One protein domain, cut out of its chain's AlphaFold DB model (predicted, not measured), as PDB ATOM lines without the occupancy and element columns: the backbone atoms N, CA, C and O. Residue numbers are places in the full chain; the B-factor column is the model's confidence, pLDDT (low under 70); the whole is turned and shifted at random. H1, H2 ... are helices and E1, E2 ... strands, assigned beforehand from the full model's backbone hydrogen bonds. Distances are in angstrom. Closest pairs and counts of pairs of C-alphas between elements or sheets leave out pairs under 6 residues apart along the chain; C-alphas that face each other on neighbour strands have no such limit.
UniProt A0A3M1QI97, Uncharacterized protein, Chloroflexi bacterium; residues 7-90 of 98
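Overview. This is residues 7 to 90 of the 98 residues of an uncharacterized protein of Chloroflexi bacterium (UniProt A0A3M1QI97). One long helix, H3, runs along the length of the domain; H1, half of a hairpin of two shorter helices H1 and H2, packs crosswise on it, and after H3 the chain folds back through H4 to H5, which also packs on H3. A tiny hairpin of strands, E1 and E2, lies away from H3, near the last residues of H2. The printed part has 84 residues with two named strands and five named helices, in the order E1 E2 H1 H2 H3 H4 H5; the sheet, E1 - E2, is antiparallel and the class is mostly helix. It is compact, with a radius of gyration of the C-alphas of 11.5 A and spans of 34 by 24 by 21 A.

Along the chain. Find C-alpha 12 at (-120.121, 11.418, -33.490), where E1 begins; it covers residues 12 to 14, and E2 covers residues 17 to 19. Next come H1, residues 22 to 31, 14.2 A long, and H2, residues 35 to 43, 12.5 A. H3 starts with C-alpha 51 at (-119.630, -4.777, -34.381) and runs 24.6 A to Gln 67. H4 holds residues 73 to 78, and H5, residues 81 to 88, ends with C-alpha 88 at (-119.010, 1.233, -44.203).

Arrangement. Begin at the hairpin E1 and E2, where N 12 and O 19 are 3.0 A apart and N 19 and O 12 are 2.8 A apart, within hydrogen-bond range. Residues 17 to 18 of E2 also pair, antiparallel, with residues 45 to 46. From E2 look to H2: the closest C-alphas, of His 19 and Gly 41, are 5.6 A apart. H1 and H2, a helical hairpin, touch at Ile 25 and Gly 38, C-alphas 5.4 A apart, at a shallow tilt of 22 degrees, opposite ways. The hub is H3, which touches three helices. With residues 57 to 64 alone it touches H1, about perpendicular at 73 degrees; the closest C-alphas, of Ala 31 and Leu 64, are 5.4 A apart. With residues 54 to 58 alone it touches H5 at a steep tilt of 54 degrees; the closest C-alphas, of Ser 58 and Phe 87, are 5.5 A apart. H3 and H4, a helical hairpin, only just touch, with 3 pairs of C-alphas within 8 A, the closest those of Leu 65 and Phe 75, 6.2 A apart. E1 and H3 are apart. In H1, H2, H3 and H4 every O i to N i+4 pair is within hydrogen-bond range; in H5, 3 of 4 are.

Size, cuts and confidence. The C-alphas farthest apart, those of Glu 49 and Asp 71, are 35.1 A from each other. The printed part has no cut and no long link. Mean pLDDT of the printed part is 89.6; look for values under 70 at residue 82 and residues 84 to 90.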
ATOM      1  N   ARG A   7    -126.071  18.386 -36.753       89.31
ATOM      2  CA  ARG A   7    -125.760  17.725 -35.469       89.31
ATOM      3  C   ARG A   7    -126.901  16.882 -34.916       89.31
ATOM      4  O   ARG A   7    -126.671  16.054 -34.045       89.31
ATOM      5  N   ASP A   8    -128.118  17.124 -35.384       91.81
ATOM      6  CA  ASP A   8    -129.274  16.356 -34.950       91.81
ATOM      7  C   ASP A   8    -129.345  14.988 -35.649       91.81
ATOM      8  O   ASP A   8    -130.047  14.115 -35.151       91.81
ATOM      9  N   TYR A   9    -128.583  14.788 -36.736       91.62
ATOM     10  CA  TYR A   9    -128.558  13.547 -37.518       91.62
ATOM     11  C   TYR A   9    -127.174  12.877 -37.601       91.62
ATOM     12  O   TYR A   9    -127.077  11.656 -37.714       91.62
ATOM     13  N   ALA A  10    -126.090  13.651 -37.554       90.50
ATOM     14  CA  ALA A  10    -124.740  13.136 -37.760       90.50
ATOM     15  C   ALA A  10    -124.227  12.338 -36.542       90.50
ATOM     16  O   ALA A  10    -124.187  12.895 -35.437       90.50
ATOM     17  N   PRO A  11    -123.785  11.077 -36.715       92.12
ATOM     18  CA  PRO A  11    -123.063  10.344 -35.681       92.12
ATOM     19  C   PRO A  11    -121.778  11.063 -35.262       92.12
ATOM     20  O   PRO A  11    -121.207  11.863 -36.007       92.12
ATOM     21  N   TYR A  12    -121.316  10.788 -34.046       91.81
ATOM     22  CA  TYR A  12    -120.121  11.418 -33.490       91.81
ATOM     23  C   TYR A  12    -119.369  10.467 -32.563       91.81
ATOM     24  O   TYR A  12    -119.954   9.571 -31.959       91.81
ATOM     25  N   PHE A  13    -118.061  10.683 -32.434       92.38
ATOM     26  CA  PHE A  13    -117.239   9.967 -31.464       92.38
ATOM     27  C   PHE A  13    -117.138  10.743 -30.155       92.38
ATOM     28  O   PHE A  13    -116.832  11.939 -30.151       92.38
ATOM     29  N   TYR A  14    -117.353  10.048 -29.044       92.69
ATOM     30  CA  TYR A  14    -117.140  10.565 -27.699       92.69
ATOM     31  C   TYR A  14    -116.654   9.429 -26.797       92.69
ATOM     32  O   TYR A  14    -117.178   8.324 -26.863       92.69
ATOM     33  N   ASP A  15    -115.608   9.688 -26.009       93.25
ATOM     34  CA  ASP A  15    -115.008   8.706 -25.089       93.25
ATOM     35  C   ASP A  15    -114.675   7.343 -25.740       93.25
ATOM     36  O   ASP A  15    -114.918   6.274 -25.190       93.25
ATOM     37  N   GLY A  16    -114.160   7.379 -26.976       91.81
ATOM     38  CA  GLY A  16    -113.800   6.173 -27.734       91.81
ATOM     39  C   GLY A  16    -114.981   5.379 -28.304       91.81
ATOM     40  O   GLY A  16    -114.757   4.324 -28.891       91.81
ATOM     41  N   LYS A  17    -116.216   5.876 -28.176       95.12
ATOM     42  CA  LYS A  17    -117.435   5.210 -28.652       95.12
ATOM     43  C   LYS A  17    -118.135   5.993 -29.755       95.12
ATOM     44  O   LYS A  17    -118.092   7.225 -29.781       95.12
ATOM     45  N   LEU A  18    -118.792   5.269 -30.657       94.19
ATOM     46  CA  LEU A  18    -119.672   5.813 -31.688       94.19
ATOM     47  C   LEU A  18    -121.053   6.083 -31.090       94.19
ATOM     48  O   LEU A  18    -121.747   5.151 -30.693       94.19
ATOM     49  N   HIS A  19    -121.469   7.343 -31.059       95.88
ATOM     50  CA  HIS A  19    -122.804   7.740 -30.627       95.88
ATOM     51  C   HIS A  19    -123.656   8.163 -31.818       95.88
ATOM     52  O   HIS A  19    -123.196   8.877 -32.716       95.88
ATOM     53  N   LEU A  20    -124.931   7.783 -31.779       94.88
ATOM     54  CA  LEU A  20    -125.938   8.239 -32.724       94.88
ATOM     55  C   LEU A  20    -126.842   9.289 -32.063       94.88
ATOM     56  O   LEU A  20    -127.289   9.097 -30.930       94.88
ATOM     57  N   PRO A  21    -127.149  10.406 -32.742       95.56
ATOM     58  CA  PRO A  21    -128.116  11.368 -32.242       95.56
ATOM     59  C   PRO A  21    -129.519  10.767 -32.066       95.56
ATOM     60  O   PRO A  21    -129.931   9.908 -32.850       95.56
ATOM     61  N   PRO A  22    -130.322  11.284 -31.118       96.38
ATOM     62  CA  PRO A  22    -131.686  10.808 -30.904       96.38
ATOM     63  C   PRO A  22    -132.592  10.861 -32.136       96.38
ATOM     64  O   PRO A  22    -133.413   9.963 -32.301       96.38
ATOM     65  N   MET A  23    -132.465  11.872 -33.010       95.75
ATOM     66  CA  MET A  23    -133.311  11.928 -34.212       95.75
ATOM     67  C   MET A  23    -132.923  10.833 -35.212       95.75
ATOM     68  O   MET A  23    -133.811  10.218 -35.790       95.75
ATOM     69  N   THR A  24    -131.634  10.517 -35.352       94.81
ATOM     70  CA  THR A  24    -131.167   9.381 -36.167       94.81
ATOM     71  C   THR A  24    -131.716   8.066 -35.646       94.81
ATOM     72  O   THR A  24    -132.267   7.287 -36.414       94.81
ATOM     73  N   ILE A  25    -131.646   7.844 -34.331       96.56
ATOM     74  CA  ILE A  25    -132.178   6.624 -33.713       96.56
ATOM     75  C   ILE A  25    -133.688   6.502 -33.924       96.56
ATOM     76  O   ILE A  25    -134.169   5.427 -34.266       96.56
ATOM     77  N   GLN A  26    -134.442   7.596 -33.790       96.62
ATOM     78  CA  GLN A  26    -135.880   7.587 -34.064       96.62
ATOM     79  C   GLN A  26    -136.196   7.232 -35.520       96.62
ATOM     80  O   GLN A  26    -137.113   6.447 -35.762       96.62
ATOM     81  N   LEU A  27    -135.438   7.777 -36.476       95.38
ATOM     82  CA  LEU A  27    -135.599   7.449 -37.893       95.38
ATOM     83  C   LEU A  27    -135.277   5.977 -38.167       95.38
ATOM     84  O   LEU A  27    -136.057   5.301 -38.829       95.38
ATOM     85  N   LEU A  28    -134.182   5.462 -37.604       95.75
ATOM     86  CA  LEU A  28    -133.789   4.061 -37.758       95.75
ATOM     87  C   LEU A  28    -134.814   3.104 -37.133       95.75
ATOM     88  O   LEU A  28    -135.149   2.093 -37.740       95.75
ATOM     89  N   ILE A  29    -135.373   3.433 -35.962       96.56
ATOM     90  CA  ILE A  29    -136.474   2.660 -35.358       96.56
ATOM     91  C   ILE A  29    -137.707   2.684 -36.269       96.56
ATOM     92  O   ILE A  29    -138.345   1.652 -36.466       96.56
ATOM     93  N   GLY A  30    -138.023   3.837 -36.867       95.31
ATOM     94  CA  GLY A  30    -139.083   3.956 -37.870       95.31
ATOM     95  C   GLY A  30    -138.842   3.094 -39.116       95.31
ATOM     96  O   GLY A  30    -139.800   2.574 -39.684       95.31
ATOM     97  N   ALA A  31    -137.577   2.897 -39.493       93.75
ATOM     98  CA  ALA A  31    -137.162   2.035 -40.597       93.75
ATOM     99  C   ALA A  31    -137.127   0.534 -40.239       93.75
ATOM    100  O   ALA A  31    -137.054  -0.294 -41.146       93.75
ATOM    101  N   GLY A  32    -137.227   0.170 -38.954       95.44
ATOM    102  CA  GLY A  32    -137.280  -1.224 -38.490       95.44
ATOM    103  C   GLY A  32    -136.205  -1.627 -37.477       95.44
ATOM    104  O   GLY A  32    -136.215  -2.773 -37.026       95.44
ATOM    105  N   LEU A  33    -135.307  -0.717 -37.080       96.75
ATOM    106  CA  LEU A  33    -134.296  -0.996 -36.057       96.75
ATOM    107  C   LEU A  33    -134.959  -1.344 -34.716       96.75
ATOM    108  O   LEU A  33    -135.867  -0.649 -34.250       96.75
ATOM    109  N   SER A  34    -134.465  -2.388 -34.048       97.31
ATOM    110  CA  SER A  34    -134.934  -2.727 -32.703       97.31
ATOM    111  C   SER A  34    -134.681  -1.567 -31.724       97.31
ATOM    112  O   SER A  34    -133.561  -1.047 -31.670       97.31
ATOM    113  N   PRO A  35    -135.656  -1.202 -30.862       96.75
ATOM    114  CA  PRO A  35    -135.458  -0.179 -29.836       96.75
ATOM    115  C   PRO A  35    -134.262  -0.445 -28.914       96.75
ATOM    116  O   PRO A  35    -133.617   0.500 -28.470       96.75
ATOM    117  N   SER A  36    -133.928  -1.715 -28.645       96.81
ATOM    118  CA  SER A  36    -132.769  -2.073 -27.814       96.81
ATOM    119  C   SER A  36    -131.436  -1.706 -28.470       96.81
ATOM    120  O   SER A  36    -130.508  -1.294 -27.782       96.81
ATOM    121  N   VAL A  37    -131.346  -1.829 -29.797       96.44
ATOM    122  CA  VAL A  37    -130.159  -1.442 -30.574       96.44
ATOM    123  C   VAL A  37    -130.078   0.080 -30.668       96.44
ATOM    124  O   VAL A  37    -129.005   0.657 -30.504       96.44
ATOM    125  N   GLY A  38    -131.227   0.743 -30.835       96.31
ATOM    126  CA  GLY A  38    -131.322   2.199 -30.767       96.31
ATOM    127  C   GLY A  38    -130.810   2.769 -29.438       96.31
ATOM    128  O   GLY A  38    -130.024   3.712 -29.431       96.31
ATOM    129  N   GLU A  39    -131.197   2.165 -28.313       97.69
ATOM    130  CA  GLU A  39    -130.713   2.561 -26.985       97.69
ATOM    131  C   GLU A  39    -129.192   2.375 -26.847       97.69
ATOM    132  O   GLU A  39    -128.507   3.266 -26.345       97.69
ATOM    133  N   ALA A  40    -128.637   1.272 -27.360       97.12
ATOM    134  CA  ALA A  40    -127.187   1.067 -27.383       97.12
ATOM    135  C   ALA A  40    -126.469   2.153 -28.211       97.12
ATOM    136  O   ALA A  40    -125.455   2.700 -27.777       97.12
ATOM    137  N   GLY A  41    -127.041   2.548 -29.354       95.62
ATOM    138  CA  GLY A  41    -126.542   3.655 -30.174       95.62
ATOM    139  C   GLY A  41    -126.531   5.013 -29.459       95.62
ATOM    140  O   GLY A  41    -125.635   5.826 -29.694       95.62
ATOM    141  N   LEU A  42    -127.482   5.256 -28.551       96.56
ATOM    142  CA  LEU A  42    -127.497   6.452 -27.698       96.56
ATOM    143  C   LEU A  42    -126.403   6.399 -26.625       96.56
ATOM    144  O   LEU A  42    -125.714   7.395 -26.388       96.56
ATOM    145  N   GLN A  43    -126.237   5.236 -25.991       97.12
ATOM    146  CA  GLN A  43    -125.259   5.004 -24.922       97.12
ATOM    147  C   GLN A  43    -123.810   4.942 -25.428       97.12
ATOM    148  O   GLN A  43    -122.877   5.108 -24.639       97.12
ATOM    149  N   GLY A  44    -123.632   4.777 -26.738       96.50
ATOM    150  CA  GLY A  44    -122.343   4.725 -27.408       96.50
ATOM    151  C   GLY A  44    -121.894   3.290 -27.645       96.50
ATOM    152  O   GLY A  44    -121.883   2.470 -26.726       96.50
ATOM    153  N   LEU A  45    -121.467   3.023 -28.875       95.44
ATOM    154  CA  LEU A  45    -121.041   1.715 -29.356       95.44
ATOM    155  C   LEU A  45    -119.518   1.642 -29.425       95.44
ATOM    156  O   LEU A  45    -118.855   2.511 -29.998       95.44
ATOM    157  N   SER A  46    -118.963   0.588 -28.846       94.25
ATOM    158  CA  SER A  46    -117.572   0.194 -29.020       94.25
ATOM    159  C   SER A  46    -117.377  -0.367 -30.425       94.25
ATOM    160  O   SER A  46    -118.022  -1.340 -30.812       94.25
ATOM    161  N   LEU A  47    -116.452   0.211 -31.193       88.56
ATOM    162  CA  LEU A  47    -116.171  -0.239 -32.563       88.56
ATOM    163  C   LEU A  47    -115.660  -1.689 -32.634       88.56
ATOM    164  O   LEU A  47    -115.762  -2.338 -33.676       88.56
ATOM    165  N   ASP A  48    -115.097  -2.200 -31.538       87.81
ATOM    166  CA  ASP A  48    -114.571  -3.561 -31.469       87.81
ATOM    167  C   ASP A  48    -115.564  -4.552 -30.863       87.81
ATOM    168  O   ASP A  48    -115.699  -5.662 -31.378       87.81
ATOM    169  N   GLU A  49    -116.279  -4.159 -29.808       92.12
ATOM    170  CA  GLU A  49    -117.167  -5.065 -29.067       92.12
ATOM    171  C   GLU A  49    -118.579  -5.113 -29.667       92.12
ATOM    172  O   GLU A  49    -119.210  -6.170 -29.675       92.12
ATOM    173  N   ASP A  50    -119.050  -4.005 -30.247       94.25
ATOM    174  CA  ASP A  50    -120.434  -3.840 -30.705       94.25
ATOM    175  C   ASP A  50    -120.585  -3.966 -32.228       94.25
ATOM    176  O   ASP A  50    -121.570  -3.506 -32.805       94.25
ATOM    177  N   ARG A  51    -119.639  -4.629 -32.908       89.62
ATOM    178  CA  ARG A  51    -119.630  -4.777 -34.381       89.62
ATOM    179  C   ARG A  51    -120.948  -5.286 -34.960       89.62
ATOM    180  O   ARG A  51    -121.373  -4.820 -36.009       89.62
ATOM    181  N   LYS A  52    -121.612  -6.220 -34.270       91.06
ATOM    182  CA  LYS A  52    -122.924  -6.738 -34.691       91.06
ATOM    183  C   LYS A  52    -124.008  -5.664 -34.647       91.06
ATOM    184  O   LYS A  52    -124.756  -5.530 -35.603       91.06
ATOM    185  N   LEU A  53    -124.042  -4.865 -33.580       94.56
ATOM    186  CA  LEU A  53    -124.995  -3.763 -33.443       94.56
ATOM    187  C   LEU A  53    -124.728  -2.677 -34.490       94.56
ATOM    188  O   LEU A  53    -125.668  -2.139 -35.064       94.56
ATOM    189  N   ILE A  54    -123.453  -2.384 -34.758       91.69
ATOM    190  CA  ILE A  54    -123.051  -1.442 -35.810       91.69
ATOM    191  C   ILE A  54    -123.513  -1.953 -37.180       91.69
ATOM    192  O   ILE A  54    -124.112  -1.183 -37.918       91.69
ATOM    193  N   SER A  55    -123.325  -3.241 -37.482       89.38
ATOM    194  CA  SER A  55    -123.821  -3.857 -38.721       89.38
ATOM    195  C   SER A  55    -125.342  -3.755 -38.845       89.38
ATOM    196  O   SER A  55    -125.833  -3.343 -39.888       89.38
ATOM    197  N   GLU A  56    -126.094  -4.061 -37.784       92.44
ATOM    198  CA  GLU A  56    -127.558  -3.922 -37.792       92.44
ATOM    199  C   GLU A  56    -127.992  -2.469 -38.044       92.44
ATOM    200  O   GLU A  56    -128.962  -2.214 -38.756       92.44
ATOM    201  N   ILE A  57    -127.266  -1.498 -37.485       93.00
ATOM    202  CA  ILE A  57    -127.513  -0.077 -37.739       93.00
ATOM    203  C   ILE A  57    -127.194   0.287 -39.191       93.00
ATOM    204  O   ILE A  57    -127.976   1.023 -39.790       93.00
ATOM    205  N   SER A  58    -126.093  -0.217 -39.755       90.69
ATOM    206  CA  SER A  58    -125.723  -0.008 -41.160       90.69
ATOM    207  C   SER A  58    -126.798  -0.551 -42.106       90.69
ATOM    208  O   SER A  58    -127.265   0.181 -42.976       90.69
ATOM    209  N   ASP A  59    -127.276  -1.777 -41.880       90.50
ATOM    210  CA  ASP A  59    -128.340  -2.382 -42.690       90.50
ATOM    211  C   ASP A  59    -129.627  -1.540 -42.627       90.50
ATOM    212  O   ASP A  59    -130.283  -1.271 -43.638       90.50
ATOM    213  N   MET A  60    -129.996  -1.069 -41.430       94.00
ATOM    214  CA  MET A  60    -131.178  -0.216 -41.265       94.00
ATOM    215  C   MET A  60    -130.985   1.184 -41.851       94.00
ATOM    216  O   MET A  60    -131.962   1.807 -42.271       94.00
ATOM    217  N   LEU A  61    -129.753   1.684 -41.905       91.94
ATOM    218  CA  LEU A  61    -129.430   2.953 -42.542       91.94
ATOM    219  C   LEU A  61    -129.676   2.890 -44.051       91.94
ATOM    220  O   LEU A  61    -130.281   3.813 -44.593       91.94
ATOM    221  N   GLU A  62    -129.272   1.810 -44.719       90.25
ATOM    222  CA  GLU A  62    -129.533   1.621 -46.152       90.25
ATOM    223  C   GLU A  62    -131.037   1.597 -46.453       90.25
ATOM    224  O   GLU A  62    -131.510   2.274 -47.373       90.25
ATOM    225  N   ILE A  63    -131.813   0.889 -45.627       92.44
ATOM    226  CA  ILE A  63    -133.277   0.861 -45.733       92.44
ATOM    227  C   ILE A  63    -133.862   2.263 -45.534       92.44
ATOM    228  O   ILE A  63    -134.700   2.695 -46.327       92.44
ATOM    229  N   LEU A  64    -133.421   2.984 -44.500       93.25
ATOM    230  CA  LEU A  64    -133.868   4.348 -44.214       93.25
ATOM    231  C   LEU A  64    -133.564   5.294 -45.385       93.25
ATOM    232  O   LEU A  64    -134.430   6.072 -45.786       93.25
ATOM    233  N   LEU A  65    -132.364   5.223 -45.962       91.25
ATOM    234  CA  LEU A  65    -131.977   6.047 -47.109       91.25
ATOM    235  C   LEU A  65    -132.858   5.775 -48.333       91.25
ATOM    236  O   LEU A  65    -133.209   6.719 -49.036       91.25
ATOM    237  N   GLY A  66    -133.287   4.528 -48.550       91.44
ATOM    238  CA  GLY A  66    -134.248   4.179 -49.601       91.44
ATOM    239  C   GLY A  66    -135.670   4.719 -49.380       91.44
ATOM    240  O   GLY A  66    -136.470   4.729 -50.316       91.44
ATOM    241  N   GLN A  67    -136.004   5.157 -48.162       92.19
ATOM    242  CA  GLN A  67    -137.318   5.710 -47.804       92.19
ATOM    243  C   GLN A  67    -137.355   7.244 -47.806       92.19
ATOM    244  O   GLN A  67    -138.430   7.830 -47.944       92.19
ATOM    245  N   LEU A  68    -136.209   7.901 -47.612       92.12
ATOM    246  CA  LEU A  68    -136.117   9.356 -47.528       92.12
ATOM    247  C   LEU A  68    -136.064  10.006 -48.919       92.12
ATOM    248  O   LEU A  68    -135.533   9.446 -49.873       92.12
ATOM    249  N   ALA A  69    -136.594  11.226 -49.023       90.75
ATOM    250  CA  ALA A  69    -136.450  12.044 -50.225       90.75
ATOM    251  C   ALA A  69    -135.041  12.661 -50.296       90.75
ATOM    252  O   ALA A  69    -134.483  13.057 -49.275       90.75
ATOM    253  N   GLU A  70    -134.481  12.794 -51.501       89.19
ATOM    254  CA  GLU A  70    -133.107  13.289 -51.695       89.19
ATOM    255  C   GLU A  70    -132.887  14.736 -51.211       89.19
ATOM    256  O   GLU A  70    -131.765  15.132 -50.880       89.19
ATOM    257  N   ASP A  71    -133.948  15.545 -51.169       88.62
ATOM    258  CA  ASP A  71    -133.925  16.923 -50.676       88.62
ATOM    259  C   ASP A  71    -134.125  17.033 -49.154       88.62
ATOM    260  O   ASP A  71    -133.928  18.117 -48.589       88.62
ATOM    261  N   ASP A  72    -134.433  15.924 -48.472       90.62
ATOM    262  CA  ASP A  72    -134.562  15.871 -47.018       90.62
ATOM    263  C   ASP A  72    -133.198  16.084 -46.337       90.62
ATOM    264  O   ASP A  72    -132.161  15.538 -46.731       90.62
ATOM    265  N   LEU A  73    -133.179  16.893 -45.276       90.31
ATOM    266  CA  LEU A  73    -131.957  17.173 -44.525       90.31
ATOM    267  C   LEU A  73    -131.354  15.899 -43.914       90.31
ATOM    268  O   LEU A  73    -130.130  15.765 -43.909       90.31
ATOM    269  N   ALA A  74    -132.179  14.975 -43.420       89.19
ATOM    270  CA  ALA A  74    -131.723  13.702 -42.882       89.19
ATOM    271  C   ALA A  74    -131.020  12.881 -43.966       89.19
ATOM    272  O   ALA A  74    -129.902  12.428 -43.731       89.19
ATOM    273  N   PHE A  75    -131.600  12.779 -45.168       91.12
ATOM    274  CA  PHE A  75    -130.973  12.077 -46.295       91.12
ATOM    275  C   PHE A  75    -129.595  12.664 -46.600       91.12
ATOM    276  O   PHE A  75    -128.585  11.958 -46.599       91.12
ATOM    277  N   ARG A  76    -129.537  13.989 -46.774       90.56
ATOM    278  CA  ARG A  76    -128.300  14.697 -47.123       90.56
ATOM    279  C   ARG A  76    -127.199  14.532 -46.084       90.56
ATOM    280  O   ARG A  76    -126.040  14.514 -46.475       90.56
ATOM    281  N   VAL A  77    -127.537  14.449 -44.795       88.62
ATOM    282  CA  VAL A  77    -126.564  14.263 -43.703       88.62
ATOM    283  C   VAL A  77    -126.125  12.804 -43.579       88.62
ATOM    284  O   VAL A  77    -124.942  12.533 -43.367       88.62
ATOM    285  N   LEU A  78    -127.060  11.867 -43.712       86.50
ATOM    286  CA  LEU A  78    -126.804  10.439 -43.543       86.50
ATOM    287  C   LEU A  78    -125.983   9.841 -44.694       86.50
ATOM    288  O   LEU A  78    -125.197   8.931 -44.459       86.50
ATOM    289  N   ILE A  79    -126.080  10.413 -45.899       87.38
ATOM    290  CA  ILE A  79    -125.240  10.042 -47.049       87.38
ATOM    291  C   ILE A  79    -123.901  10.800 -47.105       87.38
ATOM    292  O   ILE A  79    -123.087  10.562 -48.000       87.38
ATOM    293  N   MET A  80    -123.635  11.742 -46.183       85.94
ATOM    294  CA  MET A  80    -122.325  12.405 -46.142       85.94
ATOM    295  C   MET A  80    -121.235  11.366 -45.929       85.94
ATOM    296  O   MET A  80    -121.385  10.462 -45.110       85.94
ATOM    297  N   LYS A  81    -120.112  11.527 -46.632       70.94
ATOM    298  CA  LYS A  81    -119.005  10.569 -46.612       70.94
ATOM    299  C   LYS A  81    -118.522  10.271 -45.194       70.94
ATOM    300  O   LYS A  81    -118.176   9.138 -44.913       70.94
ATOM    301  N   GLU A  82    -118.504  11.260 -44.308       69.56
ATOM    302  CA  GLU A  82    -118.116  11.092 -42.908       69.56
ATOM    303  C   GLU A  82    -119.090  10.189 -42.145       69.56
ATOM    304  O   GLU A  82    -118.650   9.295 -41.430       69.56
ATOM    305  N   THR A  83    -120.396  10.387 -42.336       71.31
ATOM    306  CA  THR A  83    -121.445   9.556 -41.731       71.31
ATOM    307  C   THR A  83    -121.403   8.144 -42.302       71.31
ATOM    308  O   THR A  83    -121.365   7.176 -41.554       71.31
ATOM    309  N   HIS A  84    -121.341   8.032 -43.627       68.06
ATOM    310  CA  HIS A  84    -121.317   6.762 -44.337       68.06
ATOM    311  C   HIS A  84    -120.059   5.947 -43.997       68.06
ATOM    312  O   HIS A  84    -120.147   4.760 -43.713       68.06
ATOM    313  N   PHE A  85    -118.896   6.598 -43.882       66.00
ATOM    314  CA  PHE A  85    -117.636   5.963 -43.484       66.00
ATOM    315  C   PHE A  85    -117.683   5.359 -42.074       66.00
ATOM    316  O   PHE A  85    -117.052   4.332 -41.830       66.00
ATOM    317  N   MET A  86    -118.431   5.965 -41.146       67.88
ATOM    318  CA  MET A  86    -118.608   5.416 -39.796       67.88
ATOM    319  C   MET A  86    -119.384   4.089 -39.792       67.88
ATOM    320  O   MET A  86    -119.300   3.361 -38.806       67.88
ATOM    321  N   PHE A  87    -120.087   3.767 -40.883       65.88
ATOM    322  CA  PHE A  87    -120.880   2.548 -41.051       65.88
ATOM    323  C   PHE A  87    -120.263   1.564 -42.063       65.88
ATOM    324  O   PHE A  87    -120.285   0.361 -41.822       65.88
ATOM    325  N   GLU A  88    -119.640   2.050 -43.145       60.62
ATOM    326  CA  GLU A  88    -119.010   1.233 -44.203       60.62
ATOM    327  C   GLU A  88    -117.685   0.575 -43.797       60.62
ATOM    328  O   GLU A  88    -117.294  -0.434 -44.381       60.62
ATOM    329  N   ALA A  89    -116.953   1.129 -42.825       52.41
ATOM    330  CA  ALA A  89    -115.648   0.584 -42.436       52.41
ATOM    331  C   ALA A  89    -115.731  -0.781 -41.714       52.41
ATOM    332  O   ALA A  89    -114.698  -1.366 -41.379       52.41
ATOM    333  N   TRP A  90    -116.941  -1.308 -41.518       54.09
ATOM    334  CA  TRP A  90    -117.199  -2.620 -40.938       54.09
ATOM    335  C   TRP A  90    -118.115  -3.413 -41.863       54.09
ATOM    336  O   TRP A  90    -119.326  -3.406 -41.646       54.09
TER     337      TRP A  90